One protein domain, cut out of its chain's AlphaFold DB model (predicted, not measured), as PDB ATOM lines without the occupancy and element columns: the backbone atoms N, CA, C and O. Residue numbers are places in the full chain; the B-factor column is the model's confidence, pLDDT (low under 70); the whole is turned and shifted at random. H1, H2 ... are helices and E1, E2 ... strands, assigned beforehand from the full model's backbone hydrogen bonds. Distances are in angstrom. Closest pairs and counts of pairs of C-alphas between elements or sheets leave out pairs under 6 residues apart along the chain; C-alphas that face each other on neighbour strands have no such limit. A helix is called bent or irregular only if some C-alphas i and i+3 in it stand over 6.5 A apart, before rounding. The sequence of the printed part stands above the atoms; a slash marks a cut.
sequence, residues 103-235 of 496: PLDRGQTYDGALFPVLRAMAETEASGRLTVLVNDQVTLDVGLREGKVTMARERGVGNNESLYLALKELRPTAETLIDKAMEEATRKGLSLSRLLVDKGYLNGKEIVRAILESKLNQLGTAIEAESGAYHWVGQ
ATOM      1  N   PRO A 103     -20.750  48.849  33.412       54.00
ATOM      2  CA  PRO A 103     -21.404  47.788  32.653       54.00
ATOM      3  C   PRO A 103     -22.937  47.911  32.669       54.00
ATOM      4  O   PRO A 103     -23.620  47.113  32.023       54.00
ATOM      5  N   LEU A 104     -23.491  48.880  33.411       58.00
ATOM      6  CA  LEU A 104     -24.929  49.092  33.573       58.00
ATOM      7  C   LEU A 104     -25.498  50.196  32.672       58.00
ATOM      8  O   LEU A 104     -26.707  50.458  32.746       58.00
ATOM      9  N   ASP A 105     -24.688  50.812  31.805       56.41
ATOM     10  CA  ASP A 105     -25.195  51.815  30.870       56.41
ATOM     11  C   ASP A 105     -26.174  51.182  29.858       56.41
ATOM     12  O   ASP A 105     -25.949  50.105  29.292       56.41
ATOM     13  N   ARG A 106     -27.349  51.798  29.699       53.72
ATOM     14  CA  ARG A 106     -28.527  51.126  29.125       53.72
ATOM     15  C   ARG A 106     -28.335  50.810  27.641       53.72
ATOM     16  O   ARG A 106     -28.143  51.709  26.830       53.72
ATOM     17  N   GLY A 107     -28.545  49.547  27.270       51.78
ATOM     18  CA  GLY A 107     -28.674  49.131  25.870       51.78
ATOM     19  C   GLY A 107     -27.361  48.911  25.121       51.78
ATOM     20  O   GLY A 107     -27.394  48.833  23.895       51.78
ATOM     21  N   GLN A 108     -26.233  48.785  25.820       54.88
ATOM     22  CA  GLN A 108     -24.956  48.471  25.187       54.88
ATOM     23  C   GLN A 108     -24.739  46.958  25.063       54.88
ATOM     24  O   GLN A 108     -25.039  46.190  25.979       54.88
ATOM     25  N   THR A 109     -24.239  46.553  23.897       57.78
ATOM     26  CA  THR A 109     -23.632  45.244  23.659       57.78
ATOM     27  C   THR A 109     -22.173  45.362  24.067       57.78
ATOM     28  O   THR A 109     -21.479  46.253  23.581       57.78
ATOM     29  N   TYR A 110     -21.717  44.492  24.954       60.41
ATOM     30  CA  TYR A 110     -20.307  44.408  25.311       60.41
ATOM     31  C   TYR A 110     -19.768  43.063  24.845       60.41
ATOM     32  O   TYR A 110     -20.354  42.023  25.154       60.41
ATOM     33  N   ASP A 111     -18.648  43.115  24.128       62.78
ATOM     34  CA  ASP A 111     -17.859  41.946  23.763       62.78
ATOM     35  C   ASP A 111     -16.829  41.717  24.874       62.78
ATOM     36  O   ASP A 111     -15.891  42.499  25.041       62.78
ATOM     37  N   GLY A 112     -17.022  40.681  25.690       68.88
ATOM     38  CA  GLY A 112     -16.117  40.393  26.799       68.88
ATOM     39  C   GLY A 112     -16.567  39.235  27.681       68.88
ATOM     40  O   GLY A 112     -17.659  38.691  27.524       68.88
ATOM     41  N   ALA A 113     -15.712  38.855  28.635       78.69
ATOM     42  CA  ALA A 113     -16.041  37.823  29.611       78.69
ATOM     43  C   ALA A 113     -17.262  38.243  30.449       78.69
ATOM     44  O   ALA A 113     -17.344  39.372  30.927       78.69
ATOM     45  N   LEU A 114     -18.198  37.320  30.679       85.12
ATOM     46  CA  LEU A 114     -19.429  37.594  31.430       85.12
ATOM     47  C   LEU A 114     -19.183  37.786  32.938       85.12
ATOM     48  O   LEU A 114     -19.936  38.469  33.633       85.12
ATOM     49  N   PHE A 115     -18.129  37.170  33.470       86.94
ATOM     50  CA  PHE A 115     -17.887  37.101  34.909       86.94
ATOM     51  C   PHE A 115     -17.728  38.473  35.605       86.94
ATOM     52  O   PHE A 115     -18.396  38.681  36.623       86.94
ATOM     53  N   PRO A 116     -16.935  39.444  35.095       85.44
ATOM     54  CA  PRO A 116     -16.821  40.776  35.699       85.44
ATOM     55  C   PRO A 116     -18.152  41.532  35.729       85.44
ATOM     56  O   PRO A 116     -18.427  42.263  36.677       85.44
ATOM     57  N   VAL A 117     -19.000  41.314  34.723       87.25
ATOM     58  CA  VAL A 117     -20.323  41.940  34.602       87.25
ATOM     59  C   VAL A 117     -21.262  41.396  35.667       87.25
ATOM     60  O   VAL A 117     -21.902  42.169  36.377       87.25
ATOM     61  N   LEU A 118     -21.306  40.072  35.836       90.00
ATOM     62  CA  LEU A 118     -22.079  39.446  36.909       90.00
ATOM     63  C   LEU A 118     -21.576  39.879  38.290       90.00
ATOM     64  O   LEU A 118     -22.391  40.127  39.176       90.00
ATOM     65  N   ARG A 119     -20.256  40.039  38.462       88.94
ATOM     66  CA  ARG A 119     -19.671  40.558  39.706       88.94
ATOM     67  C   ARG A 119     -20.171  41.973  39.998       88.94
ATOM     68  O   ARG A 119     -20.706  42.202  41.078       88.94
ATOM     69  N   ALA A 120     -20.063  42.881  39.028       88.19
ATOM     70  CA  ALA A 120     -20.537  44.256  39.165       88.19
ATOM     71  C   ALA A 120     -22.044  44.306  39.466       88.19
ATOM     72  O   ALA A 120     -22.472  45.000  40.382       88.19
ATOM     73  N   MET A 121     -22.851  43.500  38.768       90.50
ATOM     74  CA  MET A 121     -24.292  43.394  39.023       90.50
ATOM     75  C   MET A 121     -24.621  42.895  40.432       90.50
ATOM     76  O   MET A 121     -25.623  43.320  41.010       90.50
ATOM     77  N   ALA A 122     -23.811  41.984  40.976       90.00
ATOM     78  CA  ALA A 122     -23.980  41.499  42.337       90.00
ATOM     79  C   ALA A 122     -23.634  42.585  43.368       90.00
ATOM     80  O   ALA A 122     -24.372  42.758  44.332       90.00
ATOM     81  N   GLU A 123     -22.558  43.343  43.135       88.38
ATOM     82  CA  GLU A 123     -22.125  44.457  43.992       88.38
ATOM     83  C   GLU A 123     -23.134  45.613  44.010       88.38
ATOM     84  O   GLU A 123     -23.371  46.204  45.059       88.38
ATOM     85  N   THR A 124     -23.776  45.909  42.876       89.00
ATOM     86  CA  THR A 124     -24.787  46.975  42.768       89.00
ATOM     87  C   THR A 124     -26.213  46.505  43.069       89.00
ATOM     88  O   THR A 124     -27.161  47.240  42.799       89.00
ATOM     89  N   GLU A 125     -26.394  45.258  43.520       90.38
ATOM     90  CA  GLU A 125     -27.702  44.626  43.748       90.38
ATOM     91  C   GLU A 125     -28.686  44.817  42.571       90.38
ATOM     92  O   GLU A 125     -29.872  45.131  42.732       90.38
ATOM     93  N   ALA A 126     -28.188  44.624  41.345       89.81
ATOM     94  CA  ALA A 126     -28.909  44.968  40.126       89.81
ATOM     95  C   ALA A 126     -30.274  44.261  40.018       89.81
ATOM     96  O   ALA A 126     -30.477  43.127  40.465       89.81
ATOM     97  N   SER A 127     -31.226  44.944  39.376       90.06
ATOM     98  CA  SER A 127     -32.573  44.436  39.103       90.06
ATOM     99  C   SER A 127     -32.934  44.624  37.632       90.06
ATOM    100  O   SER A 127     -32.899  45.743  37.116       90.06
ATOM    101  N   GLY A 128     -33.315  43.542  36.958       90.25
ATOM    102  CA  GLY A 128     -33.575  43.550  35.523       90.25
ATOM    103  C   GLY A 128     -33.411  42.178  34.880       90.25
ATOM    104  O   GLY A 128     -33.469  41.143  35.546       90.25
ATOM    105  N   ARG A 129     -33.228  42.168  33.562       90.12
ATOM    106  CA  ARG A 129     -32.989  40.957  32.778       90.12
ATOM    107  C   ARG A 129     -31.728  41.118  31.948       90.12
ATOM    108  O   ARG A 129     -31.605  42.068  31.182       90.12
ATOM    109  N   LEU A 130     -30.842  40.146  32.075       90.44
ATOM    110  CA  LEU A 130     -29.650  39.982  31.267       90.44
ATOM    111  C   LEU A 130     -29.921  38.894  30.230       90.44
ATOM    112  O   LEU A 130     -30.320  37.788  30.582       90.44
ATOM    113  N   THR A 131     -29.733  39.197  28.955       91.06
ATOM    114  CA  THR A 131     -29.713  38.198  27.886       91.06
ATOM    115  C   THR A 131     -28.272  38.036  27.433       91.06
ATOM    116  O   THR A 131     -27.657  39.020  27.045       91.06
ATOM    117  N   VAL A 132     -27.737  36.823  27.478       89.62
ATOM    118  CA  VAL A 132     -26.374  36.493  27.056       89.62
ATOM    119  C   VAL A 132     -26.456  35.613  25.820       89.62
ATOM    120  O   VAL A 132     -27.173  34.617  25.828       89.62
ATOM    121  N   LEU A 133     -25.742  35.973  24.766       89.25
ATOM    122  CA  LEU A 133     -25.500  35.156  23.591       89.25
ATOM    123  C   LEU A 133     -24.104  34.541  23.727       89.25
ATOM    124  O   LEU A 133     -23.103  35.250  23.703       89.25
ATOM    125  N   VAL A 134     -24.059  33.228  23.903       84.94
ATOM    126  CA  VAL A 134     -22.849  32.427  24.079       84.94
ATOM    127  C   VAL A 134     -22.504  31.771  22.744       84.94
ATOM    128  O   VAL A 134     -23.320  31.021  22.199       84.94
ATOM    129  N   ASN A 135     -21.303  32.053  22.225       81.75
ATOM    130  CA  ASN A 135     -20.772  31.499  20.970       81.75
ATOM    131  C   ASN A 135     -21.750  31.588  19.774       81.75
ATOM    132  O   ASN A 135     -21.835  30.651  18.983       81.75
ATOM    133  N   ASP A 136     -22.549  32.657  19.688       80.12
ATOM    134  CA  ASP A 136     -23.593  32.886  18.667       80.12
ATOM    135  C   ASP A 136     -24.693  31.811  18.549       80.12
ATOM    136  O   ASP A 136     -25.537  31.873  17.653       80.12
ATOM    137  N   GLN A 137     -24.730  30.837  19.459       81.44
ATOM    138  CA  GLN A 137     -25.616  29.670  19.367       81.44
ATOM    139  C   GLN A 137     -26.599  29.593  20.529       81.44
ATOM    140  O   GLN A 137     -27.777  29.298  20.334       81.44
ATOM    141  N   VAL A 138     -26.126  29.878  21.738       82.75
ATOM    142  CA  VAL A 138     -26.896  29.674  22.961       82.75
ATOM    143  C   VAL A 138     -27.313  31.028  23.507       82.75
ATOM    144  O   VAL A 138     -26.475  31.856  23.843       82.75
ATOM    145  N   THR A 139     -28.619  31.278  23.604       88.56
ATOM    146  CA  THR A 139     -29.122  32.504  24.238       88.56
ATOM    147  C   THR A 139     -29.614  32.203  25.647       88.56
ATOM    148  O   THR A 139     -30.664  31.587  25.812       88.56
ATOM    149  N   LEU A 140     -28.908  32.673  26.670       91.88
ATOM    150  CA  LEU A 140     -29.301  32.571  28.073       91.88
ATOM    151  C   LEU A 140     -30.051  33.833  28.520       91.88
ATOM    152  O   LEU A 140     -29.593  34.947  28.302       91.88
ATOM    153  N   ASP A 141     -31.187  33.686  29.194       92.06
ATOM    154  CA  ASP A 141     -31.856  34.771  29.909       92.06
ATOM    155  C   ASP A 141     -31.669  34.606  31.425       92.06
ATOM    156  O   ASP A 141     -32.134  33.628  32.011       92.06
ATOM    157  N   VAL A 142     -31.068  35.605  32.068       91.75
ATOM    158  CA  VAL A 142     -30.869  35.692  33.517       91.75
ATOM    159  C   VAL A 142     -31.731  36.823  34.080       91.75
ATOM    160  O   VAL A 142     -31.613  37.980  33.684       91.75
ATOM    161  N   GLY A 143     -32.642  36.493  34.990       91.69
ATOM    162  CA  GLY A 143     -33.467  37.451  35.723       91.69
ATOM    163  C   GLY A 143     -32.839  37.785  37.072       91.69
ATOM    164  O   GLY A 143     -32.577  36.881  37.867       91.69
ATOM    165  N   LEU A 144     -32.642  39.075  37.338       91.94
ATOM    166  CA  LEU A 144     -32.103  39.594  38.590       91.94
ATOM    167  C   LEU A 144     -33.132  40.464  39.314       91.94
ATOM    168  O   LEU A 144     -33.826  41.275  38.697       91.94
ATOM    169  N   ARG A 145     -33.204  40.314  40.635       90.62
ATOM    170  CA  ARG A 145     -33.985  41.175  41.526       90.62
ATOM    171  C   ARG A 145     -33.203  41.405  42.809       90.62
ATOM    172  O   ARG A 145     -32.955  40.445  43.530       90.62
ATOM    173  N   GLU A 146     -32.838  42.655  43.074       90.81
ATOM    174  CA  GLU A 146     -32.060  43.063  44.256       90.81
ATOM    175  C   GLU A 146     -30.805  42.184  44.418       90.81
ATOM    176  O   GLU A 146     -30.592  41.544  45.446       90.81
ATOM    177  N   GLY A 147     -30.051  42.016  43.325       89.75
ATOM    178  CA  GLY A 147     -28.844  41.185  43.299       89.75
ATOM    179  C   GLY A 147     -29.086  39.672  43.374       89.75
ATOM    180  O   GLY A 147     -28.126  38.907  43.413       89.75
ATOM    181  N   LYS A 148     -30.339  39.197  43.382       92.38
ATOM    182  CA  LYS A 148     -30.682  37.764  43.429       92.38
ATOM    183  C   LYS A 148     -31.078  37.230  42.063       92.38
ATOM    184  O   LYS A 148     -31.908  37.822  41.373       92.38
ATOM    185  N   VAL A 149     -30.567  36.052  41.715       92.81
ATOM    186  CA  VAL A 149     -30.943  35.332  40.496       92.81
ATOM    187  C   VAL A 149     -32.288  34.645  40.696       92.81
ATOM    188  O   VAL A 149     -32.411  33.598  41.338       92.81
ATOM    189  N   THR A 150     -33.312  35.232  40.096       91.94
ATOM    190  CA  THR A 150     -34.697  34.737  40.097       91.94
ATOM    191  C   THR A 150     -35.004  33.873  38.879       91.94
ATOM    192  O   THR A 150     -35.991  33.154  38.861       91.94
ATOM    193  N   MET A 151     -34.156  33.910  37.852       91.06
ATOM    194  CA  MET A 151     -34.282  33.071  36.667       91.06
ATOM    195  C   MET A 151     -32.903  32.924  36.030       91.06
ATOM    196  O   MET A 151     -32.188  33.909  35.898       91.06
ATOM    197  N   ALA A 152     -32.553  31.724  35.605       91.75
ATOM    198  CA  ALA A 152     -31.575  31.485  34.554       91.75
ATOM    199  C   ALA A 152     -32.254  30.473  33.633       91.75
ATOM    200  O   ALA A 152     -32.927  29.571  34.136       91.75
ATOM    201  N   ARG A 153     -32.229  30.704  32.322       90.88
ATOM    202  CA  ARG A 153     -32.810  29.773  31.351       90.88
ATOM    203  C   ARG A 153     -32.175  29.937  29.991       90.88
ATOM    204  O   ARG A 153     -31.978  31.056  29.527       90.88
ATOM    205  N   GLU A 154     -31.933  28.828  29.326       92.19
ATOM    206  CA  GLU A 154     -31.571  28.825  27.918       92.19
ATOM    207  C   GLU A 154     -32.833  28.978  27.055       92.19
ATOM    208  O   GLU A 154     -33.855  28.329  27.294       92.19
ATOM    209  N   ARG A 155     -32.810  29.878  26.068       90.50
ATOM    210  CA  ARG A 155     -33.928  30.048  25.135       90.50
ATOM    211  C   ARG A 155     -34.046  28.811  24.260       90.50
ATOM    212  O   ARG A 155     -33.089  28.406  23.620       90.50
ATOM    213  N   GLY A 156     -35.257  28.270  24.190       87.69
ATOM    214  CA  GLY A 156     -35.545  27.042  23.448       87.69
ATOM    215  C   GLY A 156     -35.579  25.800  24.334       87.69
ATOM    216  O   GLY A 156     -36.277  24.857  23.983       87.69
ATOM    217  N   VAL A 157     -34.949  25.836  25.514       87.06
ATOM    218  CA  VAL A 157     -35.019  24.752  26.503       87.06
ATOM    219  C   VAL A 157     -36.204  24.987  27.439       87.06
ATOM    220  O   VAL A 157     -36.380  26.069  28.010       87.06
ATOM    221  N   GLY A 158     -37.063  23.979  27.591       86.88
ATOM    222  CA  GLY A 158     -38.227  24.076  28.473       86.88
ATOM    223  C   GLY A 158     -37.838  24.049  29.957       86.88
ATOM    224  O   GLY A 158     -36.937  23.320  30.354       86.88
ATOM    225  N   ASN A 159     -38.580  24.751  30.826       86.50
ATOM    226  CA  ASN A 159     -38.326  24.726  32.282       86.50
ATOM    227  C   ASN A 159     -38.326  23.299  32.869       86.50
ATOM    228  O   ASN A 159     -37.549  22.995  33.771       86.50
ATOM    229  N   ASN A 160     -39.209  22.428  32.364       91.69
ATOM    230  CA  ASN A 160     -39.268  21.027  32.786       91.69
ATOM    231  C   ASN A 160     -38.019  20.251  32.355       91.69
ATOM    232  O   ASN A 160     -37.569  19.390  33.097       91.69
ATOM    233  N   GLU A 161     -37.459  20.568  31.190       92.31
ATOM    234  CA  GLU A 161     -36.278  19.905  30.642       92.31
ATOM    235  C   GLU A 161     -35.015  20.277  31.422       92.31
ATOM    236  O   GLU A 161     -34.271  19.394  31.840       92.31
ATOM    237  N   SER A 162     -34.814  21.562  31.738       87.94
ATOM    238  CA  SER A 162     -33.676  21.982  32.573       87.94
ATOM    239  C   SER A 162     -33.741  21.373  33.980       87.94
ATOM    240  O   SER A 162     -32.743  20.864  34.492       87.94
ATOM    241  N   LEU A 163     -34.935  21.359  34.588       91.88
ATOM    242  CA  LEU A 163     -35.147  20.728  35.892       91.88
ATOM    243  C   LEU A 163     -34.935  19.209  35.832       91.88
ATOM    244  O   LEU A 163     -34.352  18.640  36.752       91.88
ATOM    245  N   TYR A 164     -35.402  18.559  34.766       93.94
ATOM    246  CA  TYR A 164     -35.208  17.132  34.527       93.94
ATOM    247  C   TYR A 164     -33.718  16.774  34.516       93.94
ATOM    248  O   TYR A 164     -33.303  15.910  35.287       93.94
ATOM    249  N   LEU A 165     -32.905  17.486  33.730       92.12
ATOM    250  CA  LEU A 165     -31.460  17.245  33.643       92.12
ATOM    251  C   LEU A 165     -30.763  17.404  35.004       92.12
ATOM    252  O   LEU A 165     -30.025  16.512  35.422       92.12
ATOM    253  N   ALA A 166     -31.064  18.481  35.738       90.56
ATOM    254  CA  ALA A 166     -30.504  18.709  37.072       90.56
ATOM    255  C   ALA A 166     -30.901  17.611  38.079       90.56
ATOM    256  O   ALA A 166     -30.109  17.208  38.932       90.56
ATOM    257  N   LEU A 167     -32.128  17.091  37.984       93.12
ATOM    258  CA  LEU A 167     -32.602  16.015  38.852       93.12
ATOM    259  C   LEU A 167     -31.897  14.684  38.589       93.12
ATOM    260  O   LEU A 167     -31.595  13.980  39.552       93.12
ATOM    261  N   LYS A 168     -31.604  14.348  37.327       91.94
ATOM    262  CA  LYS A 168     -30.841  13.131  36.999       91.94
ATOM    263  C   LYS A 168     -29.442  13.168  37.602       91.94
ATOM    264  O   LYS A 168     -28.999  12.172  38.167       91.94
ATOM    265  N   GLU A 169     -28.781  14.322  37.532       89.12
ATOM    266  CA  GLU A 169     -27.443  14.521  38.100       89.12
ATOM    267  C   GLU A 169     -27.454  14.388  39.634       89.12
ATOM    268  O   GLU A 169     -26.616  13.701  40.216       89.12
ATOM    269  N   LEU A 170     -28.448  14.983  40.305       88.56
ATOM    270  CA  LEU A 170     -28.555  14.949  41.769       88.56
ATOM    271  C   LEU A 170     -29.056  13.608  42.332       88.56
ATOM    272  O   LEU A 170     -28.787  13.284  43.496       88.56
ATOM    273  N   ARG A 171     -29.839  12.850  41.557       90.56
ATOM    274  CA  ARG A 171     -30.520  11.618  41.988       90.56
ATOM    275  C   ARG A 171     -30.422  10.515  40.920       90.56
ATOM    276  O   ARG A 171     -31.457  10.047  40.444       90.56
ATOM    277  N   PRO A 172     -29.215  10.007  40.612       88.75
ATOM    278  CA  PRO A 172     -29.047   8.960  39.599       88.75
ATOM    279  C   PRO A 172     -29.826   7.680  39.944       88.75
ATOM    280  O   PRO A 172     -30.358   7.003  39.074       88.75
ATOM    281  N   THR A 173     -29.998   7.372  41.232       90.00
ATOM    282  CA  THR A 173     -30.777   6.206  41.682       90.00
ATOM    283  C   THR A 173     -32.287   6.330  41.451       90.00
ATOM    284  O   THR A 173     -32.986   5.321  41.497       90.00
ATOM    285  N   ALA A 174     -32.806   7.538  41.205       90.06
ATOM    286  CA  ALA A 174     -34.224   7.799  40.951       90.06
ATOM    287  C   ALA A 174     -34.525   8.077  39.465       90.06
ATOM    288  O   ALA A 174     -35.640   8.480  39.139       90.06
ATOM    289  N   GLU A 175     -33.558   7.854  38.572       92.44
ATOM    290  CA  GLU A 175     -33.634   8.189  37.146       92.44
ATOM    291  C   GLU A 175     -34.923   7.682  36.484       92.44
ATOM    292  O   GLU A 175     -35.691   8.465  35.933       92.44
ATOM    293  N   THR A 176     -35.246   6.401  36.664       93.94
ATOM    294  CA  THR A 176     -36.447   5.789  36.068       93.94
ATOM    295  C   THR A 176     -37.769   6.405  36.543       93.94
ATOM    296  O   THR A 176     -38.762   6.387  35.815       93.94
ATOM    297  N   LEU A 177     -37.817   6.939  37.770       93.62
ATOM    298  CA  LEU A 177     -38.994   7.636  38.300       93.62
ATOM    299  C   LEU A 177     -39.094   9.048  37.719       93.62
ATOM    300  O   LEU A 177     -40.193   9.506  37.402       93.62
ATOM    301  N   ILE A 178     -37.948   9.712  37.560       94.00
ATOM    302  CA  ILE A 178     -37.837  11.044  36.967       94.00
ATOM    303  C   ILE A 178     -38.236  10.998  35.482       94.00
ATOM    304  O   ILE A 178     -39.012  11.848  35.050       94.00
ATOM    305  N   ASP A 179     -37.809   9.976  34.734       95.25
ATOM    306  CA  ASP A 179     -38.180   9.763  33.326       95.25
ATOM    307  C   ASP A 179     -39.696   9.614  33.156       95.25
ATOM    308  O   ASP A 179     -40.329  10.359  32.406       95.25
ATOM    309  N   LYS A 180     -40.316   8.720  33.939       95.50
ATOM    310  CA  LYS A 180     -41.775   8.513  33.923       95.50
ATOM    311  C   LYS A 180     -42.543   9.782  34.283       95.50
ATOM    312  O   LYS A 180     -43.582  10.073  33.689       95.50
ATOM    313  N   ALA A 181     -42.050  10.537  35.265       95.12
ATOM    314  CA  ALA A 181     -42.649  11.810  35.643       95.12
ATOM    315  C   ALA A 181     -42.514  12.849  34.519       95.12
ATOM    316  O   ALA A 181     -43.467  13.580  34.260       95.12
ATOM    317  N   MET A 182     -41.383  12.897  33.813       96.06
ATOM    318  CA  MET A 182     -41.173  13.805  32.684       96.06
ATOM    319  C   MET A 182     -42.094  13.483  31.500       96.06
ATOM    320  O   MET A 182     -42.730  14.386  30.948       96.06
ATOM    321  N   GLU A 183     -42.248  12.203  31.153       96.06
ATOM    322  CA  GLU A 183     -43.202  11.752  30.133       96.06
ATOM    323  C   GLU A 183     -44.644  12.124  30.506       96.06
ATOM    324  O   GLU A 183     -45.396  12.676  29.696       96.06
ATOM    325  N   GLU A 184     -45.043  11.865  31.758       96.38
ATOM    326  CA  GLU A 184     -46.382  12.194  32.246       96.38
ATOM    327  C   GLU A 184     -46.619  13.712  32.278       96.38
ATOM    328  O   GLU A 184     -47.692  14.161  31.861       96.38
ATOM    329  N   ALA A 185     -45.635  14.500  32.724       95.75
ATOM    330  CA  ALA A 185     -45.694  15.959  32.750       95.75
ATOM    331  C   ALA A 185     -45.834  16.541  31.337       95.75
ATOM    332  O   ALA A 185     -46.690  17.397  31.119       95.75
ATOM    333  N   THR A 186     -45.066  16.027  30.374       94.94
ATOM    334  CA  THR A 186     -45.114  16.447  28.964       94.94
ATOM    335  C   THR A 186     -46.464  16.118  28.338       94.94
ATOM    336  O   THR A 186     -47.117  16.994  27.776       94.94
ATOM    337  N   ARG A 187     -46.950  14.882  28.514       96.38
ATOM    338  CA  ARG A 187     -48.252  14.441  27.991       96.38
ATOM    339  C   ARG A 187     -49.424  15.251  28.554       96.38
ATOM    340  O   ARG A 187     -50.405  15.468  27.852       96.38
ATOM    341  N   LYS A 188     -49.355  15.649  29.828       95.62
ATOM    342  CA  LYS A 188     -50.439  16.365  30.523       95.62
ATOM    343  C   LYS A 188     -50.282  17.889  30.523       95.62
ATOM    344  O   LYS A 188     -51.168  18.570  31.031       95.62
ATOM    345  N   GLY A 189     -49.172  18.427  30.014       93.75
ATOM    346  CA  GLY A 189     -48.863  19.858  30.100       93.75
ATOM    347  C   GLY A 189     -48.708  20.366  31.541       93.75
ATOM    348  O   GLY A 189     -49.106  21.488  31.847       93.75
ATOM    349  N   LEU A 190     -48.183  19.533  32.448       94.25
ATOM    350  CA  LEU A 190     -48.006  19.865  33.866       94.25
ATOM    351  C   LEU A 190     -46.564  20.286  34.181       94.25
ATOM    352  O   LEU A 190     -45.616  19.939  33.478       94.25
ATOM    353  N   SER A 191     -46.389  21.013  35.287       93.00
ATOM    354  CA  SER A 191     -45.060  21.310  35.837       93.00
ATOM    355  C   SER A 191     -44.436  20.041  36.414       93.00
ATOM    356  O   SER A 191     -45.035  19.417  37.294       93.00
ATOM    357  N   LEU A 192     -43.222  19.696  35.976       94.31
ATOM    358  CA  LEU A 192     -42.494  18.519  36.455       94.31
ATOM    359  C   LEU A 192     -42.294  18.569  37.976       94.31
ATOM    360  O   LEU A 192     -42.556  17.592  38.671       94.31
ATOM    361  N   SER A 193     -41.922  19.738  38.506       93.12
ATOM    362  CA  SER A 193     -41.746  19.962  39.947       93.12
ATOM    363  C   SER A 193     -42.994  19.619  40.762       93.12
ATOM    364  O   SER A 193     -42.899  18.949  41.786       93.12
ATOM    365  N   ARG A 194     -44.170  20.049  40.293       92.94
ATOM    366  CA  ARG A 194     -45.445  19.793  40.964       92.94
ATOM    367  C   ARG A 194     -45.786  18.311  40.921       92.94
ATOM    368  O   ARG A 194     -46.142  17.747  41.944       92.94
ATOM    369  N   LEU A 195     -45.612  17.678  39.762       94.88
ATOM    370  CA  LEU A 195     -45.894  16.255  39.605       94.88
ATOM    371  C   LEU A 195     -45.018  15.390  40.525       94.88
ATOM    372  O   LEU A 195     -45.525  14.467  41.153       94.88
ATOM    373  N   LEU A 196     -43.723  15.700  40.632       94.25
ATOM    374  CA  LEU A 196     -42.784  14.969  41.489       94.25
ATOM    375  C   LEU A 196     -43.130  15.087  42.979       94.25
ATOM    376  O   LEU A 196     -43.010  14.102  43.709       94.25
ATOM    377  N   VAL A 197     -43.593  16.263  43.414       93.94
ATOM    378  CA  VAL A 197     -44.058  16.489  44.791       93.94
ATOM    379  C   VAL A 197     -45.391  15.788  45.041       93.94
ATOM    380  O   VAL A 197     -45.520  15.065  46.025       93.94
ATOM    381  N   ASP A 198     -46.358  15.927  44.130       94.81
ATOM    382  CA  ASP A 198     -47.697  15.335  44.260       94.81
ATOM    383  C   ASP A 198     -47.642  13.795  44.297       94.81
ATOM    384  O   ASP A 198     -48.431  13.152  44.988       94.81
ATOM    385  N   LYS A 199     -46.691  13.185  43.577       94.19
ATOM    386  CA  LYS A 199     -46.449  11.730  43.580       94.19
ATOM    387  C   LYS A 199     -45.607  11.258  44.773       94.19
ATOM    388  O   LYS A 199     -45.408  10.055  44.922       94.19
ATOM    389  N   GLY A 200     -45.095  12.177  45.594       93.75
ATOM    390  CA  GLY A 200     -44.230  11.872  46.734       93.75
ATOM    391  C   GLY A 200     -42.841  11.356  46.350       93.75
ATOM    392  O   GLY A 200     -42.181  10.733  47.178       93.75
ATOM    393  N   TYR A 201     -42.392  11.579  45.111       92.44
ATOM    394  CA  TYR A 201     -41.070  11.133  44.655       92.44
ATOM    395  C   TYR A 201     -39.953  12.010  45.212       92.44
ATOM    396  O   TYR A 201     -38.871  11.506  45.497       92.44
ATOM    397  N   LEU A 202     -40.218  13.309  45.370       93.31
ATOM    398  CA  LEU A 202     -39.287  14.274  45.945       93.31
ATOM    399  C   LEU A 202     -40.030  15.242  46.858       93.31
ATOM    400  O   LEU A 202     -41.189  15.583  46.622       93.31
ATOM    401  N   ASN A 203     -39.344  15.735  47.884       93.44
ATOM    402  CA  ASN A 203     -39.867  16.806  48.724       93.44
ATOM    403  C   ASN A 203     -39.510  18.196  48.163       93.44
ATOM    404  O   ASN A 203     -38.634  18.358  47.312       93.44
ATOM    405  N   GLY A 204     -40.163  19.239  48.685       91.69
ATOM    406  CA  GLY A 204     -39.945  20.614  48.224       91.69
ATOM    407  C   GLY A 204     -38.494  21.107  48.345       91.69
ATOM    408  O   GLY A 204     -38.045  21.863  47.489       91.69
ATOM    409  N   LYS A 205     -37.727  20.655  49.350       92.12
ATOM    410  CA  LYS A 205     -36.315  21.056  49.513       92.12
ATOM    411  C   LYS A 205     -35.435  20.477  48.407       92.12
ATOM    412  O   LYS A 205     -34.532  21.156  47.927       92.12
ATOM    413  N   GLU A 206     -35.702  19.241  47.995       92.06
ATOM    414  CA  GLU A 206     -34.992  18.588  46.889       92.06
ATOM    415  C   GLU A 206     -35.290  19.273  45.557       92.06
ATOM    416  O   GLU A 206     -34.371  19.507  44.777       92.06
ATOM    417  N   ILE A 207     -36.545  19.677  45.335       92.81
ATOM    418  CA  ILE A 207     -36.927  20.465  44.158       92.81
ATOM    419  C   ILE A 207     -36.218  21.822  44.146       92.81
ATOM    420  O   ILE A 207     -35.643  22.189  43.126       92.81
ATOM    421  N   VAL A 208     -36.202  22.555  45.265       91.94
ATOM    422  CA  VAL A 208     -35.482  23.839  45.357       91.94
ATOM    423  C   VAL A 208     -33.992  23.649  45.069       91.94
ATOM    424  O   VAL A 208     -33.421  24.417  44.299       91.94
ATOM    425  N   ARG A 209     -33.369  22.598  45.617       90.94
ATOM    426  CA  ARG A 209     -31.967  22.264  45.332       90.94
ATOM    427  C   ARG A 209     -31.735  21.979  43.845       90.94
ATOM    428  O   ARG A 209     -30.759  22.471  43.297       90.94
ATOM    429  N   ALA A 210     -32.626  21.236  43.193       92.00
ATOM    430  CA  ALA A 210     -32.516  20.941  41.766       92.00
ATOM    431  C   ALA A 210     -32.706  22.179  40.879       92.00
ATOM    432  O   ALA A 210     -32.012  22.329  39.879       92.00
ATOM    433  N   ILE A 211     -33.591  23.102  41.266       91.94
ATOM    434  CA  ILE A 211     -33.737  24.395  40.582       91.94
ATOM    435  C   ILE A 211     -32.454  25.223  40.726       91.94
ATOM    436  O   ILE A 211     -31.993  25.802  39.744       91.94
ATOM    437  N   LEU A 212     -31.858  25.272  41.923       90.69
ATOM    438  CA  LEU A 212     -30.580  25.958  42.141       90.69
ATOM    439  C   LEU A 212     -29.459  25.348  41.293       90.69
ATOM    440  O   LEU A 212     -28.724  26.096  40.655       90.69
ATOM    441  N   GLU A 213     -29.367  24.018  41.236       90.81
ATOM    442  CA  GLU A 213     -28.377  23.316  40.410       90.81
ATOM    443  C   GLU A 213     -28.583  23.603  38.917       90.81
ATOM    444  O   GLU A 213     -27.639  23.934  38.209       90.81
ATOM    445  N   SER A 214     -29.835  23.589  38.446       92.06
ATOM    446  CA  SER A 214     -30.171  23.965  37.069       92.06
ATOM    447  C   SER A 214     -29.716  25.389  36.742       92.06
ATOM    448  O   SER A 214     -29.149  25.617  35.673       92.06
ATOM    449  N   LYS A 215     -29.945  26.354  37.645       91.88
ATOM    450  CA  LYS A 215     -29.483  27.737  37.457       91.88
ATOM    451  C   LYS A 215     -27.963  27.827  37.442       91.88
ATOM    452  O   LYS A 215     -27.418  28.578  36.640       91.88
ATOM    453  N   LEU A 216     -27.298  27.082  38.325       90.94
ATOM    454  CA  LEU A 216     -25.844  27.047  38.427       90.94
ATOM    455  C   LEU A 216     -25.215  26.506  37.140       90.94
ATOM    456  O   LEU A 216     -24.309  27.138  36.611       90.94
ATOM    457  N   ASN A 217     -25.740  25.402  36.604       90.31
ATOM    458  CA  ASN A 217     -25.268  24.793  35.357       90.31
ATOM    459  C   ASN A 217     -25.462  25.737  34.153       90.31
ATOM    460  O   ASN A 217     -24.560  25.918  33.333       90.31
ATOM    461  N   GLN A 218     -26.621  26.395  34.071       90.06
ATOM    462  CA  GLN A 218     -26.921  27.342  32.995       90.06
ATOM    463  C   GLN A 218     -26.075  28.617  33.069       90.06
ATOM    464  O   GLN A 218     -25.556  29.070  32.052       90.06
ATOM    465  N   LEU A 219     -25.900  29.186  34.265       89.31
ATOM    466  CA  LEU A 219     -24.995  30.319  34.465       89.31
ATOM    467  C   LEU A 219     -23.543  29.926  34.202       89.31
ATOM    468  O   LEU A 219     -22.827  30.699  33.576       89.31
ATOM    469  N   GLY A 220     -23.127  28.734  34.632       88.69
ATOM    470  CA  GLY A 220     -21.780  28.220  34.409       88.69
ATOM    471  C   GLY A 220     -21.430  28.153  32.929       88.69
ATOM    472  O   GLY A 220     -20.400  28.681  32.532       88.69
ATOM    473  N   THR A 221     -22.350  27.652  32.099       86.19
ATOM    474  CA  THR A 221     -22.186  27.631  30.632       86.19
ATOM    475  C   THR A 221     -21.907  29.026  30.063       86.19
ATOM    476  O   THR A 221     -21.063  29.191  29.187       86.19
ATOM    477  N   ALA A 222     -22.594  30.051  30.573       85.25
ATOM    478  CA  ALA A 222     -22.400  31.423  30.114       85.25
ATOM    479  C   ALA A 222     -21.146  32.094  30.694       85.25
ATOM    480  O   ALA A 222     -20.570  32.964  30.050       85.25
ATOM    481  N   ILE A 223     -20.715  31.703  31.896       86.56
ATOM    482  CA  ILE A 223     -19.482  32.194  32.521       86.56
ATOM    483  C   ILE A 223     -18.238  31.589  31.854       86.56
ATOM    484  O   ILE A 223     -17.231  32.278  31.711       86.56
ATOM    485  N   GLU A 224     -18.304  30.317  31.461       84.56
ATOM    486  CA  GLU A 224     -17.202  29.573  30.829       84.56
ATOM    487  C   GLU A 224     -16.987  29.951  29.359       84.56
ATOM    488  O   GLU A 224     -15.942  29.637  28.789       84.56
ATOM    489  N   ALA A 225     -17.951  30.641  28.751       82.00
ATOM    490  CA  ALA A 225     -17.857  31.122  27.385       82.00
ATOM    491  C   ALA A 225     -16.676  32.091  27.210       82.00
ATOM    492  O   ALA A 225     -16.582  33.115  27.886       82.00
ATOM    493  N   GLU A 226     -15.789  31.788  26.260       71.75
ATOM    494  CA  GLU A 226     -14.630  32.635  25.935       71.75
ATOM    495  C   GLU A 226     -15.029  33.928  25.226       71.75
ATOM    496  O   GLU A 226     -14.348  34.946  25.337       71.75
ATOM    497  N   SER A 227     -16.140  33.872  24.493       77.50
ATOM    498  CA  SER A 227     -16.713  34.996  23.772       77.50
ATOM    499  C   SER A 227     -18.229  34.968  23.889       77.50
ATOM    500  O   SER A 227     -18.865  33.908  23.912       77.50
ATOM    501  N   GLY A 228     -18.814  36.151  23.965       78.62
ATOM    502  CA  GLY A 228     -20.249  36.312  23.990       78.62
ATOM    503  C   GLY A 228     -20.622  37.779  23.955       78.62
ATOM    504  O   GLY A 228     -19.827  38.648  24.310       78.62
ATOM    505  N   ALA A 229     -21.854  38.024  23.537       85.00
ATOM    506  CA  ALA A 229     -22.486  39.325  23.629       85.00
ATOM    507  C   ALA A 229     -23.531  39.256  24.736       85.00
ATOM    508  O   ALA A 229     -24.276  38.282  24.831       85.00
ATOM    509  N   TYR A 230     -23.644  40.288  25.561       86.88
ATOM    510  CA  TYR A 230     -24.769  40.389  26.483       86.88
ATOM    511  C   TYR A 230     -25.551  41.677  26.275       86.88
ATOM    512  O   TYR A 230     -25.038  42.688  25.805       86.88
ATOM    513  N   HIS A 231     -26.826  41.616  26.634       87.50
ATOM    514  CA  HIS A 231     -27.758  42.722  26.587       87.50
ATOM    515  C   HIS A 231     -28.479  42.829  27.926       87.50
ATOM    516  O   HIS A 231     -29.172  41.899  28.351       87.50
ATOM    517  N   TRP A 232     -28.323  43.969  28.590       87.62
ATOM    518  CA  TRP A 232     -28.967  44.251  29.867       87.62
ATOM    519  C   TRP A 232     -30.181  45.165  29.698       87.62
ATOM    520  O   TRP A 232     -30.103  46.242  29.106       87.62
ATOM    521  N   VAL A 233     -31.300  44.757  30.295       86.44
ATOM    522  CA  VAL A 233     -32.527  45.549  30.395       86.44
ATOM    523  C   VAL A 233     -32.851  45.764  31.872       86.44
ATOM    524  O   VAL A 233     -33.374  44.870  32.541       86.44
ATOM    525  N   GLY A 234     -32.558  46.967  32.380       80.81
ATOM    526  CA  GLY A 234     -32.932  47.391  33.736       80.81
ATOM    527  C   GLY A 234     -34.453  47.504  33.942       80.81
ATOM    528  O   GLY A 234     -35.215  47.345  32.992       80.81
ATOM    529  N   GLN A 235     -34.866  47.794  35.185       67.62
ATOM    530  CA  GLN A 235     -36.214  47.875  35.814       67.62
ATOM    531  C   GLN A 235     -37.439  48.463  35.034       67.62
ATOM    532  O   GLN A 235     -38.319  49.077  35.627       67.62
TER     533      GLN A 235
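AT A GLANCE: This is residues 103 to 235 of the 496 residues of an uncharacterized protein of Myxococcales bacterium (UniProt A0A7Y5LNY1). A twisted sheet of five strands, with helices H1 and H5 over one face and no named helix over the other, forms one end of an elongated domain, and a small helical head of H2, H3 and H4 forms the other end. The long helix H5 joins the two, crossing H2 and running from beside the head over E4, E3 and E2. The printed part has 133 residues with five named helices and five named strands, along the chain E1, H1, E2, E3, E4, H2, H3, H4, H5, E5; the sheet's order is E1, E5, E2, E3, E4, all antiparallel, and the class is mixed, helices and strands. The whole is compact, with a radius of gyration of the C-alphas of 16.4 A, and spans 47 by 29 by 25 A.

IN THESE COORDINATES: Start at Pro 103 and go on to C-alpha 109 at (-23.632, 45.244, 23.659), where the short strand E1, residues 109 to 111, begins. H1 follows as residues 114 to 123, 14.6 A from first to last C-alpha. Then come three strands: E2, residues 128 to 134, 19.2 A; E3, residues 138 to 145, 23.0 A; and E4, residues 148 to 154, 17.9 A. Next are H2, residues 159 to 170, 16.8 A, and H3, residues 172 to 188, 24.4 A. H3 is irregular, with C-alphas 173 and 176 8.0 A apart, and it has a kink of 30 degrees near residue 179. H4 is residues 192 to 198. Find C-alpha 204 at (-39.945, 20.614, 48.224); from there H5 runs 30.0 A to C-alpha 224. E5, residues 228 to 234, 19.5 A long, ends at C-alpha 234 at (-32.932, 47.391, 33.736).

HOW THE PARTS SIT: Look first at the sheet, whose edge strands are E1 and E4. E2, E3 and E4 form a meander, each strand the antiparallel neighbour of the one before, through two hairpins. Between E2 and E3, N 130 and O 142 are 2.8 A apart; between E3 and E4, N 141 and O 153 are 2.8 A apart. E5 and E2 have N 131 and O 231 at 2.8 A. E1 and E5 have no backbone N and O within hydrogen-bond range, though C-alphas 111 and 229 face each other at 5.3 A. E1, H1 and E2 form a split strand-helix-strand unit, two strands running the same way with E5 between them, and its crossover is right-handed. H1 and H5 on the same face give two layers, helices over a sheet. H1, at a height of 9.0 A over the sheet, runs along E2, at 7 degrees on the local plane. H5, at a height of 8.7 A, runs across the strands, at 69 degrees to E4 on the local plane; the closest C-alphas of the two are those of Ala 152 and Lys 215, 5.2 A. H2 is the hub, touching three helices. Residues 210 to 214 of H5 touch H2, about perpendicular at 82 degrees, closest at the C-alphas of Ala 166 and Ser 214, 5.3 A. H2 and H3 are a helical hairpin at a shallow tilt of 13 degrees, closest at the C-alphas of Lys 168 and Glu 175, 5.7 A. H4 touches H3 about perpendicular at 78 degrees, through residues 178 to 185 of H3, closest at the C-alphas of Ala 185 and Leu 192, 5.5 A. In H1, H2, H4 and H5 every O i to N i+4 pair is within hydrogen-bond range; in H3 it is 11 of 13.

THE WHOLE: The two C-alphas farthest apart, those of Asp 105 and Thr 176, are 47.7 A apart. The printed part has no cut, and its links between named elements are tight. Mean pLDDT of the printed part is 87.5; look for values under 70 at residues 103 to 112 and at residue 235.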